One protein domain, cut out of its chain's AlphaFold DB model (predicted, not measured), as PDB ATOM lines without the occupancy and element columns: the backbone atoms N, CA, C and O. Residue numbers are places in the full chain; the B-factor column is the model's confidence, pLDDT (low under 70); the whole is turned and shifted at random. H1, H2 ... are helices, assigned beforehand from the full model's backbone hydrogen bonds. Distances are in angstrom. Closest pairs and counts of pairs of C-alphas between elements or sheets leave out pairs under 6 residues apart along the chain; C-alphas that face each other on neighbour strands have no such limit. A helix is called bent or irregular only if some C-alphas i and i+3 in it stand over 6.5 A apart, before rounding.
ATOM      1  N   TYR A   9      59.243  81.024 127.170       96.31
ATOM      2  CA  TYR A   9      60.208  79.959 126.920       96.31
ATOM      3  C   TYR A   9      61.126  79.707 128.122       96.31
ATOM      4  O   TYR A   9      61.376  78.552 128.447       96.31
ATOM      5  N   LEU A  10      61.641  80.762 128.765       96.19
ATOM      6  CA  LEU A  10      62.529  80.630 129.926       96.19
ATOM      7  C   LEU A  10      61.809  80.022 131.137       96.19
ATOM      8  O   LEU A  10      62.387  79.167 131.804       96.19
ATOM      9  N   LEU A  11      60.565  80.435 131.396       96.31
ATOM     10  CA  LEU A  11      59.721  79.874 132.452       96.31
ATOM     11  C   LEU A  11      59.474  78.379 132.204       96.31
ATOM     12  O   LEU A  11      59.681  77.575 133.106       96.31
ATOM     13  N   ASP A  12      59.174  77.987 130.962       95.88
ATOM     14  CA  ASP A  12      58.946  76.585 130.581       95.88
ATOM     15  C   ASP A  12      60.200  75.687 130.694       95.88
ATOM     16  O   ASP A  12      60.085  74.461 130.647       95.88
ATOM     17  N   GLN A  13      61.412  76.253 130.810       93.75
ATOM     18  CA  GLN A  13      62.648  75.465 130.966       93.75
ATOM     19  C   GLN A  13      62.926  75.031 132.410       93.75
ATOM     20  O   GLN A  13      63.836  74.227 132.634       93.75
ATOM     21  N   ILE A  14      62.204  75.570 133.392       95.19
ATOM     22  CA  ILE A  14      62.477  75.324 134.806       95.19
ATOM     23  C   ILE A  14      61.367  74.458 135.386       95.19
ATOM     24  O   ILE A  14      60.187  74.773 135.294       95.19
ATOM     25  N   ASP A  15      61.758  73.365 136.032       94.06
ATOM     26  CA  ASP A  15      60.868  72.669 136.952       94.06
ATOM     27  C   ASP A  15      60.754  73.522 138.225       94.06
ATOM     28  O   ASP A  15      61.764  73.818 138.852       94.06
ATOM     29  N   PHE A  16      59.562  73.964 138.613       93.81
ATOM     30  CA  PHE A  16      59.373  74.735 139.852       93.81
ATOM     31  C   PHE A  16      59.006  73.850 141.056       93.81
ATOM     32  O   PHE A  16      58.931  74.339 142.180       93.81
ATOM     33  N   CYS A  17      58.841  72.536 140.850       92.12
ATOM     34  CA  CYS A  17      58.489  71.562 141.890       92.12
ATOM     35  C   CYS A  17      59.711  70.902 142.561       92.12
ATOM     36  O   CYS A  17      59.560  70.021 143.411       92.12
ATOM     37  N   GLN A  18      60.925  71.288 142.169       93.25
ATOM     38  CA  GLN A  18      62.183  70.776 142.725       93.25
ATOM     39  C   GLN A  18      62.494  71.357 144.116       93.25
ATOM     40  O   GLN A  18      61.851  72.291 144.593       93.25
ATOM     41  N   SER A  19      63.488  70.784 144.806       93.44
ATOM     42  CA  SER A  19      63.880  71.263 146.139       93.44
ATOM     43  C   SER A  19      64.368  72.716 146.105       93.44
ATOM     44  O   SER A  19      64.904  73.165 145.092       93.44
ATOM     45  N   LEU A  20      64.268  73.433 147.232       88.75
ATOM     46  CA  LEU A  20      64.662  74.847 147.324       88.75
ATOM     47  C   LEU A  20      66.081  75.112 146.789       88.75
ATOM     48  O   LEU A  20      66.285  76.057 146.037       88.75
ATOM     49  N   ALA A  21      67.048  74.253 147.125       90.88
ATOM     50  CA  ALA A  21      68.428  74.398 146.655       90.88
ATOM     51  C   ALA A  21      68.555  74.232 145.128       90.88
ATOM     52  O   ALA A  21      69.337  74.932 144.487       90.88
ATOM     53  N   GLN A  22      67.785  73.316 144.533       93.62
ATOM     54  CA  GLN A  22      67.788  73.106 143.083       93.62
ATOM     55  C   GLN A  22      67.057  74.236 142.354       93.62
ATOM     56  O   GLN A  22      67.550  74.725 141.341       93.62
ATOM     57  N   LEU A  23      65.934  74.698 142.904       93.19
ATOM     58  CA  LEU A  23      65.194  75.842 142.388       93.19
ATOM     59  C   LEU A  23      66.060  77.110 142.395       93.19
ATOM     60  O   LEU A  23      66.146  77.791 141.379       93.19
ATOM     61  N   GLN A  24      66.763  77.391 143.497       92.12
ATOM     62  CA  GLN A  24      67.713  78.508 143.573       92.12
ATOM     63  C   GLN A  24      68.776  78.429 142.475       92.12
ATOM     64  O   GLN A  24      69.094  79.440 141.854       92.12
ATOM     65  N   HIS A  25      69.295  77.228 142.198       93.06
ATOM     66  CA  HIS A  25      70.246  77.037 141.110       93.06
ATOM     67  C   HIS A  25      69.614  77.287 139.731       93.06
ATOM     68  O   HIS A  25      70.229  77.930 138.884       93.06
ATOM     69  N   ALA A  26      68.387  76.810 139.507       94.81
ATOM     70  CA  ALA A  26      67.677  76.968 138.240       94.81
ATOM     71  C   ALA A  26      67.303  78.431 137.941       94.81
ATOM     72  O   ALA A  26      67.381  78.863 136.790       94.81
ATOM     73  N   LEU A  27      66.964  79.213 138.970       96.25
ATOM     74  CA  LEU A  27      66.582  80.622 138.831       96.25
ATOM     75  C   LEU A  27      67.709  81.515 138.282       96.25
ATOM     76  O   LEU A  27      67.413  82.555 137.699       96.25
ATOM     77  N   HIS A  28      68.977  81.084 138.346       95.75
ATOM     78  CA  HIS A  28      70.101  81.804 137.729       95.75
ATOM     79  C   HIS A  28      69.944  82.030 136.220       95.75
ATOM     80  O   HIS A  28      70.575  82.930 135.667       95.75
ATOM     81  N   VAL A  29      69.075  81.279 135.529       95.50
ATOM     82  CA  VAL A  29      68.752  81.563 134.119       95.50
ATOM     83  C   VAL A  29      68.177  82.978 133.927       95.50
ATOM     84  O   VAL A  29      68.304  83.553 132.843       95.50
ATOM     85  N   PHE A  30      67.581  83.560 134.974       97.19
ATOM     86  CA  PHE A  30      66.958  84.884 134.958       97.19
ATOM     87  C   PHE A  30      67.904  86.033 135.344       97.19
ATOM     88  O   PHE A  30      67.524  87.199 135.214       97.19
ATOM     89  N   ASP A  31      69.156  85.756 135.724       96.31
ATOM     90  CA  ASP A  31      70.152  86.796 136.051       96.31
ATOM     91  C   ASP A  31      70.472  87.718 134.861       96.31
ATOM     92  O   ASP A  31      71.007  88.818 135.019       96.31
ATOM     93  N   HIS A  32      70.151  87.271 133.647       94.88
ATOM     94  CA  HIS A  32      70.459  87.954 132.393       94.88
ATOM     95  C   HIS A  32      69.214  88.397 131.621       94.88
ATOM     96  O   HIS A  32      69.292  88.626 130.409       94.88
ATOM     97  N   LEU A  33      68.065  88.524 132.296       97.12
ATOM     98  CA  LEU A  33      66.895  89.141 131.676       97.12
ATOM     99  C   LEU A  33      67.257  90.538 131.148       97.12
ATOM    100  O   LEU A  33      67.992  91.284 131.790       97.12
ATOM    101  N   SER A  34      66.756  90.919 129.975       96.75
ATOM    102  CA  SER A  34      66.841  92.306 129.502       96.75
ATOM    103  C   SER A  34      65.830  93.186 130.233       96.75
ATOM    104  O   SER A  34      64.889  92.690 130.847       96.75
ATOM    105  N   ASP A  35      65.991  94.506 130.160       97.12
ATOM    106  CA  ASP A  35      65.039  95.430 130.790       97.12
ATOM    107  C   ASP A  35      63.631  95.269 130.205       97.12
ATOM    108  O   ASP A  35      62.661  95.243 130.954       97.12
ATOM    109  N   THR A  36      63.512  95.034 128.893       97.06
ATOM    110  CA  THR A  36      62.227  94.719 128.247       97.06
ATOM    111  C   THR A  36      61.606  93.435 128.791       97.06
ATOM    112  O   THR A  36      60.393  93.373 128.953       97.06
ATOM    113  N   GLN A  37      62.411  92.415 129.105       97.81
ATOM    114  CA  GLN A  37      61.893  91.209 129.747       97.81
ATOM    115  C   GLN A  37      61.475  91.485 131.192       97.81
ATOM    116  O   GLN A  37      60.423  91.024 131.595       97.81
ATOM    117  N   VAL A  38      62.215  92.268 131.980       98.19
ATOM    118  CA  VAL A  38      61.758  92.604 133.345       98.19
ATOM    119  C   VAL A  38      60.472  93.442 133.310       98.19
ATOM    120  O   VAL A  38      59.563  93.223 134.109       98.19
ATOM    121  N   GLN A  39      60.346  94.348 132.342       97.81
ATOM    122  CA  GLN A  39      59.113  95.094 132.111       97.81
ATOM    123  C   GLN A  39      57.940  94.168 131.745       97.81
ATOM    124  O   GLN A  39      56.851  94.328 132.287       97.81
ATOM    125  N   ASP A  40      58.149  93.201 130.845       97.62
ATOM    126  CA  ASP A  40      57.112  92.229 130.471       97.62
ATOM    127  C   ASP A  40      56.741  91.332 131.661       97.62
ATOM    128  O   ASP A  40      55.556  91.138 131.927       97.62
ATOM    129  N   LEU A  41      57.738  90.874 132.430       98.25
ATOM    130  CA  LEU A  41      57.572  90.058 133.636       98.25
ATOM    131  C   LEU A  41      56.679  90.760 134.661       98.25
ATOM    132  O   LEU A  41      55.753  90.152 135.180       98.25
ATOM    133  N   THR A  42      56.929  92.044 134.916       97.94
ATOM    134  CA  THR A  42      56.180  92.857 135.891       97.94
ATOM    135  C   THR A  42      54.864  93.416 135.345       97.94
ATOM    136  O   THR A  42      54.202  94.203 136.019       97.94
ATOM    137  N   SER A  43      54.459  93.040 134.130       96.94
ATOM    138  CA  SER A  43      53.203  93.486 133.524       96.94
ATOM    139  C   SER A  43      51.997  92.656 133.985       96.94
ATOM    140  O   SER A  43      52.126  91.564 134.534       96.94
ATOM    141  N   GLY A  44      50.787  93.124 133.658       95.44
ATOM    142  CA  GLY A  44      49.542  92.390 133.919       95.44
ATOM    143  C   GLY A  44      49.438  91.015 133.234       95.44
ATOM    144  O   GLY A  44      48.538  90.242 133.557       95.44
ATOM    145  N   LYS A  45      50.345  90.683 132.302       97.19
ATOM    146  CA  LYS A  45      50.381  89.385 131.608       97.19
ATOM    147  C   LYS A  45      50.594  88.216 132.578       97.19
ATOM    148  O   LYS A  45      50.030  87.146 132.356       97.19
ATOM    149  N   TYR A  46      51.374  88.419 133.641       97.31
ATOM    150  CA  TYR A  46      51.865  87.339 134.502       97.31
ATOM    151  C   TYR A  46      51.230  87.274 135.896       97.31
ATOM    152  O   TYR A  46      51.585  86.397 136.678       97.31
ATOM    153  N   ILE A  47      50.223  88.103 136.192       97.06
ATOM    154  CA  ILE A  47      49.530  88.102 137.496       97.06
ATOM    155  C   ILE A  47      48.987  86.709 137.884       97.06
ATOM    156  O   ILE A  47      48.952  86.348 139.058       97.06
ATOM    157  N   LYS A  48      48.600  85.887 136.895       97.25
ATOM    158  CA  LYS A  48      48.044  84.535 137.097       97.25
ATOM    159  C   LYS A  48      49.070  83.401 137.020       97.25
ATOM    160  O   LYS A  48      48.676  82.251 136.854       97.25
ATOM    161  N   ASN A  49      50.361  83.706 137.100       97.69
ATOM    162  CA  ASN A  49      51.433  82.732 136.937       97.69
ATOM    163  C   ASN A  49      52.293  82.675 138.218       97.69
ATOM    164  O   ASN A  49      52.866  83.688 138.621       97.69
ATOM    165  N   TRP A  50      52.338  81.507 138.877       97.12
ATOM    166  CA  TRP A  50      53.092  81.307 140.127       97.12
ATOM    167  C   TRP A  50      54.590  81.504 139.879       97.12
ATOM    168  O   TRP A  50      55.270  82.217 140.617       97.12
ATOM    169  N   GLU A  51      55.079  80.928 138.788       97.62
ATOM    170  CA  GLU A  51      56.481  80.876 138.399       97.62
ATOM    171  C   GLU A  51      57.048  82.280 138.155       97.62
ATOM    172  O   GLU A  51      58.111  82.630 138.660       97.62
ATOM    173  N   ALA A  52      56.309  83.132 137.451       98.06
ATOM    174  CA  ALA A  52      56.669  84.518 137.203       98.06
ATOM    175  C   ALA A  52      56.752  85.319 138.506       98.06
ATOM    176  O   ALA A  52      57.697  86.087 138.683       98.06
ATOM    177  N   GLY A  53      55.816  85.103 139.438       98.06
ATOM    178  CA  GLY A  53      55.894  85.674 140.782       98.06
ATOM    179  C   GLY A  53      57.190  85.272 141.490       98.06
ATOM    180  O   GLY A  53      57.916  86.142 141.971       98.06
ATOM    181  N   MET A  54      57.542  83.983 141.470       97.88
ATOM    182  CA  MET A  54      58.793  83.481 142.057       97.88
ATOM    183  C   MET A  54      60.034  84.117 141.416       97.88
ATOM    184  O   MET A  54      60.996  84.434 142.113       97.88
ATOM    185  N   VAL A  55      60.020  84.366 140.102       98.25
ATOM    186  CA  VAL A  55      61.108  85.094 139.428       98.25
ATOM    187  C   VAL A  55      61.174  86.554 139.894       98.25
ATOM    188  O   VAL A  55      62.268  87.068 140.117       98.25
ATOM    189  N   MET A  56      60.042  87.232 140.105       98.44
ATOM    190  CA  MET A  56      60.034  88.590 140.675       98.44
ATOM    191  C   MET A  56      60.595  88.610 142.106       98.44
ATOM    192  O   MET A  56      61.397  89.481 142.448       98.44
ATOM    193  N   GLU A  57      60.253  87.629 142.941       98.06
ATOM    194  CA  GLU A  57      60.860  87.477 144.270       98.06
ATOM    195  C   GLU A  57      62.353  87.113 144.195       98.06
ATOM    196  O   GLU A  57      63.134  87.498 145.060       98.06
ATOM    197  N   TYR A  58      62.803  86.442 143.142       97.81
ATOM    198  CA  TYR A  58      64.217  86.132 142.961       97.81
ATOM    199  C   TYR A  58      65.059  87.355 142.573       97.81
ATOM    200  O   TYR A  58      66.147  87.561 143.115       97.81
ATOM    201  N   LEU A  59      64.563  88.192 141.654       98.12
ATOM    202  CA  LEU A  59      65.354  89.277 141.066       98.12
ATOM    203  C   LEU A  59      65.856  90.296 142.112       98.12
ATOM    204  O   LEU A  59      65.142  90.631 143.067       98.12
ATOM    205  N   PRO A  60      67.072  90.849 141.935       97.50
ATOM    206  CA  PRO A  60      67.619  91.811 142.881       97.50
ATOM    207  C   PRO A  60      66.855  93.147 142.819       97.50
ATOM    208  O   PRO A  60      66.425  93.548 141.732       97.50
ATOM    209  N   PRO A  61      66.746  93.890 143.941       97.94
ATOM    210  CA  PRO A  61      65.938  95.113 144.034       97.94
ATOM    211  C   PRO A  61      66.195  96.124 142.916       97.94
ATOM    212  O   PRO A  61      65.258  96.621 142.303       97.94
ATOM    213  N   VAL A  62      67.466  96.339 142.560       97.56
ATOM    214  CA  VAL A  62      67.883  97.276 141.501       97.56
ATOM    215  C   VAL A  62      67.229  97.005 140.138       97.56
ATOM    216  O   VAL A  62      67.032  97.932 139.357       97.56
ATOM    217  N   ARG A  63      66.877  95.747 139.841       98.00
ATOM    218  CA  ARG A  63      66.211  95.360 138.586       98.00
ATOM    219  C   ARG A  63      64.713  95.657 138.621       98.00
ATOM    220  O   ARG A  63      64.114  95.844 137.570       98.00
ATOM    221  N   LEU A  64      64.126  95.706 139.813       98.31
ATOM    222  CA  LEU A  64      62.690  95.815 140.053       98.31
ATOM    223  C   LEU A  64      62.245  97.240 140.397       98.31
ATOM    224  O   LEU A  64      61.121  97.607 140.069       98.31
ATOM    225  N   THR A  65      63.113  98.061 140.999       98.19
ATOM    226  CA  THR A  65      62.810  99.453 141.380       98.19
ATOM    227  C   THR A  65      62.148 100.271 140.259       98.19
ATOM    228  O   THR A  65      61.160 100.947 140.551       98.19
ATOM    229  N   PRO A  66      62.586 100.206 138.981       98.25
ATOM    230  CA  PRO A  66      61.935 100.959 137.901       98.25
ATOM    231  C   PRO A  66      60.476 100.555 137.635       98.25
ATOM    232  O   PRO A  66      59.737 101.308 137.006       98.25
ATOM    233  N   TYR A  67      60.064  99.377 138.110       98.31
ATOM    234  CA  TYR A  67      58.771  98.748 137.845       98.31
ATOM    235  C   TYR A  67      57.898  98.630 139.098       98.31
ATOM    236  O   TYR A  67      56.895  97.917 139.086       98.31
ATOM    237  N   VAL A  68      58.239  99.338 140.183       98.31
ATOM    238  CA  VAL A  68      57.507  99.261 141.457       98.31
ATOM    239  C   VAL A  68      56.010  99.547 141.307       98.31
ATOM    240  O   VAL A  68      55.200  98.866 141.923       98.31
ATOM    241  N   ALA A  69      55.618 100.481 140.436       98.12
ATOM    242  CA  ALA A  69      54.206 100.767 140.178       98.12
ATOM    243  C   ALA A  69      53.472  99.558 139.567       98.12
ATOM    244  O   ALA A  69      52.348  99.249 139.953       98.12
ATOM    245  N   SER A  70      54.120  98.840 138.647       98.06
ATOM    246  CA  SER A  70      53.555  97.641 138.021       98.06
ATOM    247  C   SER A  70      53.503  96.461 138.994       98.06
ATOM    248  O   SER A  70      52.518  95.724 139.009       98.06
ATOM    249  N   LEU A  71      54.506  96.329 139.870       98.44
ATOM    250  CA  LEU A  71      54.485  95.364 140.973       98.44
ATOM    251  C   LEU A  71      53.330  95.649 141.942       98.44
ATOM    252  O   LEU A  71      52.581  94.739 142.272       98.44
ATOM    253  N   LEU A  72      53.125  96.906 142.348       98.44
ATOM    254  CA  LEU A  72      52.020  97.276 143.240       98.44
ATOM    255  C   LEU A  72      50.653  96.911 142.648       98.44
ATOM    256  O   LEU A  72      49.779  96.472 143.391       98.44
ATOM    257  N   ALA A  73      50.478  97.016 141.327       98.00
ATOM    258  CA  ALA A  73      49.243  96.610 140.656       98.00
ATOM    259  C   ALA A  73      48.940  95.106 140.791       98.00
ATOM    260  O   ALA A  73      47.777  94.724 140.729       98.00
ATOM    261  N   HIS A  74      49.940  94.251 141.040       98.19
ATOM    262  CA  HIS A  74      49.716  92.824 141.316       98.19
ATOM    263  C   HIS A  74      49.048  92.575 142.677       98.19
ATOM    264  O   HIS A  74      48.601  91.462 142.937       98.19
ATOM    265  N   LEU A  75      48.975  93.592 143.544       98.31
ATOM    266  CA  LEU A  75      48.334  93.496 144.856       98.31
ATOM    267  C   LEU A  75      46.829  93.810 144.821       98.31
ATOM    268  O   LEU A  75      46.180  93.770 145.863       98.31
ATOM    269  N   GLN A  76      46.262  94.106 143.645       97.56
ATOM    270  CA  GLN A  76      44.828  94.386 143.488       97.56
ATOM    271  C   GLN A  76      43.937  93.209 143.899       97.56
ATOM    272  O   GLN A  76      42.840  93.414 144.404       97.56
ATOM    273  N   ASP A  77      44.409  91.973 143.733       97.75
ATOM    274  CA  ASP A  77      43.655  90.771 144.084       97.75
ATOM    275  C   ASP A  77      44.574  89.755 144.769       97.75
ATOM    276  O   ASP A  77      45.438  89.135 144.146       97.75
ATOM    277  N   GLY A  78      44.351  89.561 146.070       95.62
ATOM    278  CA  GLY A  78      45.082  88.597 146.892       95.62
ATOM    279  C   GLY A  78      44.931  87.138 146.450       95.62
ATOM    280  O   GLY A  78      45.673  86.284 146.929       95.62
ATOM    281  N   ASN A  79      44.006  86.830 145.532       97.31
ATOM    282  CA  ASN A  79      43.840  85.490 144.965       97.31
ATOM    283  C   ASN A  79      44.734  85.234 143.747       97.31
ATOM    284  O   ASN A  79      44.749  84.116 143.221       97.31
ATOM    285  N   TRP A  80      45.444  86.245 143.243       98.19
ATOM    286  CA  TRP A  80      46.339  86.054 142.111       98.19
ATOM    287  C   TRP A  80      47.550  85.203 142.508       98.19
ATOM    288  O   TRP A  80      48.234  85.532 143.471       98.19
ATOM    289  N   PRO A  81      47.871  84.141 141.749       98.12
ATOM    290  CA  PRO A  81      49.062  83.317 141.945       98.12
ATOM    291  C   PRO A  81      50.366  84.067 142.237       98.12
ATOM    292  O   PRO A  81      51.140  83.649 143.091       98.12
ATOM    293  N   ALA A  82      50.615  85.179 141.543       98.00
ATOM    294  CA  ALA A  82      51.842  85.949 141.726       98.00
ATOM    295  C   ALA A  82      51.856  86.783 143.024       98.00
ATOM    296  O   ALA A  82      52.929  87.198 143.460       98.00
ATOM    297  N   TYR A  83      50.696  87.025 143.646       98.38
ATOM    298  CA  TYR A  83      50.508  87.934 144.779       98.38
ATOM    299  C   TYR A  83      51.530  87.769 145.918       98.38
ATOM    300  O   TYR A  83      52.222  88.746 146.217       98.38
ATOM    301  N   PRO A  84      51.684  86.581 146.550       98.19
ATOM    302  CA  PRO A  84      52.555  86.454 147.718       98.19
ATOM    303  C   PRO A  84      54.019  86.757 147.378       98.19
ATOM    304  O   PRO A  84      54.725  87.395 148.159       98.19
ATOM    305  N   TYR A  85      54.460  86.365 146.183       98.38
ATOM    306  CA  TYR A  85      55.827  86.590 145.728       98.38
ATOM    307  C   TYR A  85      56.083  88.038 145.337       98.38
ATOM    308  O   TYR A  85      57.163  88.566 145.589       98.38
ATOM    309  N   VAL A  86      55.094  88.711 144.746       98.44
ATOM    310  CA  VAL A  86      55.215  90.133 144.417       98.44
ATOM    311  C   VAL A  86      55.227  90.986 145.682       98.44
ATOM    312  O   VAL A  86      56.034  91.910 145.768       98.44
ATOM    313  N   ALA A  87      54.427  90.649 146.696       98.50
ATOM    314  CA  ALA A  87      54.516  91.296 148.003       98.50
ATOM    315  C   ALA A  87      55.930  91.152 148.599       98.50
ATOM    316  O   ALA A  87      56.555  92.154 148.950       98.50
ATOM    317  N   ALA A  88      56.487  89.936 148.603       98.44
ATOM    318  CA  ALA A  88      57.870  89.695 149.026       98.44
ATOM    319  C   ALA A  88      58.889  90.470 148.168       98.44
ATOM    320  O   ALA A  88      59.850  91.038 148.690       98.44
ATOM    321  N   ALA A  89      58.661  90.567 146.855       98.31
ATOM    322  CA  ALA A  89      59.499  91.338 145.947       98.31
ATOM    323  C   ALA A  89      59.523  92.832 146.298       98.31
ATOM    324  O   ALA A  89      60.601  93.428 146.325       98.31
ATOM    325  N   ILE A  90      58.361  93.413 146.608       98.62
ATOM    326  CA  ILE A  90      58.209  94.817 147.012       98.62
ATOM    327  C   ILE A  90      58.892  95.075 148.357       98.62
ATOM    328  O   ILE A  90      59.546  96.105 148.508       98.62
ATOM    329  N   LEU A  91      58.811  94.144 149.313       98.31
ATOM    330  CA  LEU A  91      59.476  94.290 150.614       98.31
ATOM    331  C   LEU A  91      60.998  94.435 150.488       98.31
ATOM    332  O   LEU A  91      61.589  95.214 151.229       98.31
ATOM    333  N   LYS A  92      61.625  93.771 149.506       97.44
ATOM    334  CA  LYS A  92      63.065  93.923 149.224       97.44
ATOM    335  C   LYS A  92      63.441  95.265 148.585       97.44
ATOM    336  O   LYS A  92      64.627  95.554 148.452       97.44
ATOM    337  N   LEU A  93      62.475  96.051 148.102       97.56
ATOM    338  CA  LEU A  93      62.747  97.378 147.532       97.56
ATOM    339  C   LEU A  93      63.031  98.423 148.617       97.56
ATOM    340  O   LEU A  93      63.370  99.564 148.296       97.56
TER     341      LEU A  93
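This is residues 9 to 93 of the 204 residues of the protein "DUF5071 domain-containing protein" of Hymenobacter sp (UniProt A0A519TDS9). Helix H4 forms the middle of a compact, rounded helical domain; H6 runs side by side with it, and H5 crosses H6 and packs on H3. H2, with short H1 near it, lies across H4 at one end of the longest axis. The printed part has 85 residues with six named helices, H1 to H6 in order, and no named strand: class all helix. The radius of gyration of the C-alphas is 11.9 A and the spans are 30 by 27 by 23 A.

H1, residues 9 to 12, begins with C-alpha 9 at (60.208, 79.959, 126.920). H2, residues 20 to 32, is 20.7 A long and only just irregular: C-alphas 29 and 32 are 6.8 A apart. H3 is residues 35 to 41 and H4 residues 50 to 58, 12.5 A. H5, residues 61 to 73, is 17.1 A long and irregular: C-alphas 66 and 69 are 8.1 A apart. H6, residues 83 to 91, 12.4 A, ends with C-alpha 91 at (59.476, 94.290, 150.614).

H4 and H6 touch at a shallow tilt of 10 degrees, the same way; their closest C-alphas, of Glu 57 and Ala 89, are 4.4 A apart. H5 touches H6 at a steep tilt of 49 degrees, opposite ways, closest at C-alphas 71 and 86, 6.3 A. H5 touches H3 with residues 63 to 67 alone, closest at C-alphas 67 and 39, 6.8 A. H2 only just touches H4, with 3 pairs of C-alphas within 8 A, about perpendicular at 77 degrees; the closest are 27 and 55, 7.1 A. H1 is close to H2 but not clearly touching, closest at C-alphas 10 and 29, 7.6 A. H2 and H5 are apart. Every O i to N i+4 pair is within hydrogen-bond range in H3, H4 and H6, against 5 of 9 in H5 and 4 of 9 in H2, where 7 of 10 O i to N i+3 pairs are; H1 is too short for an i+4 pair.

The C-alphas farthest apart, of Ser 19 and Ala 69, are 31.6 A apart. The printed part has no cut and no long link. Mean pLDDT of the printed part is 96.8, and no printed residue is under 70.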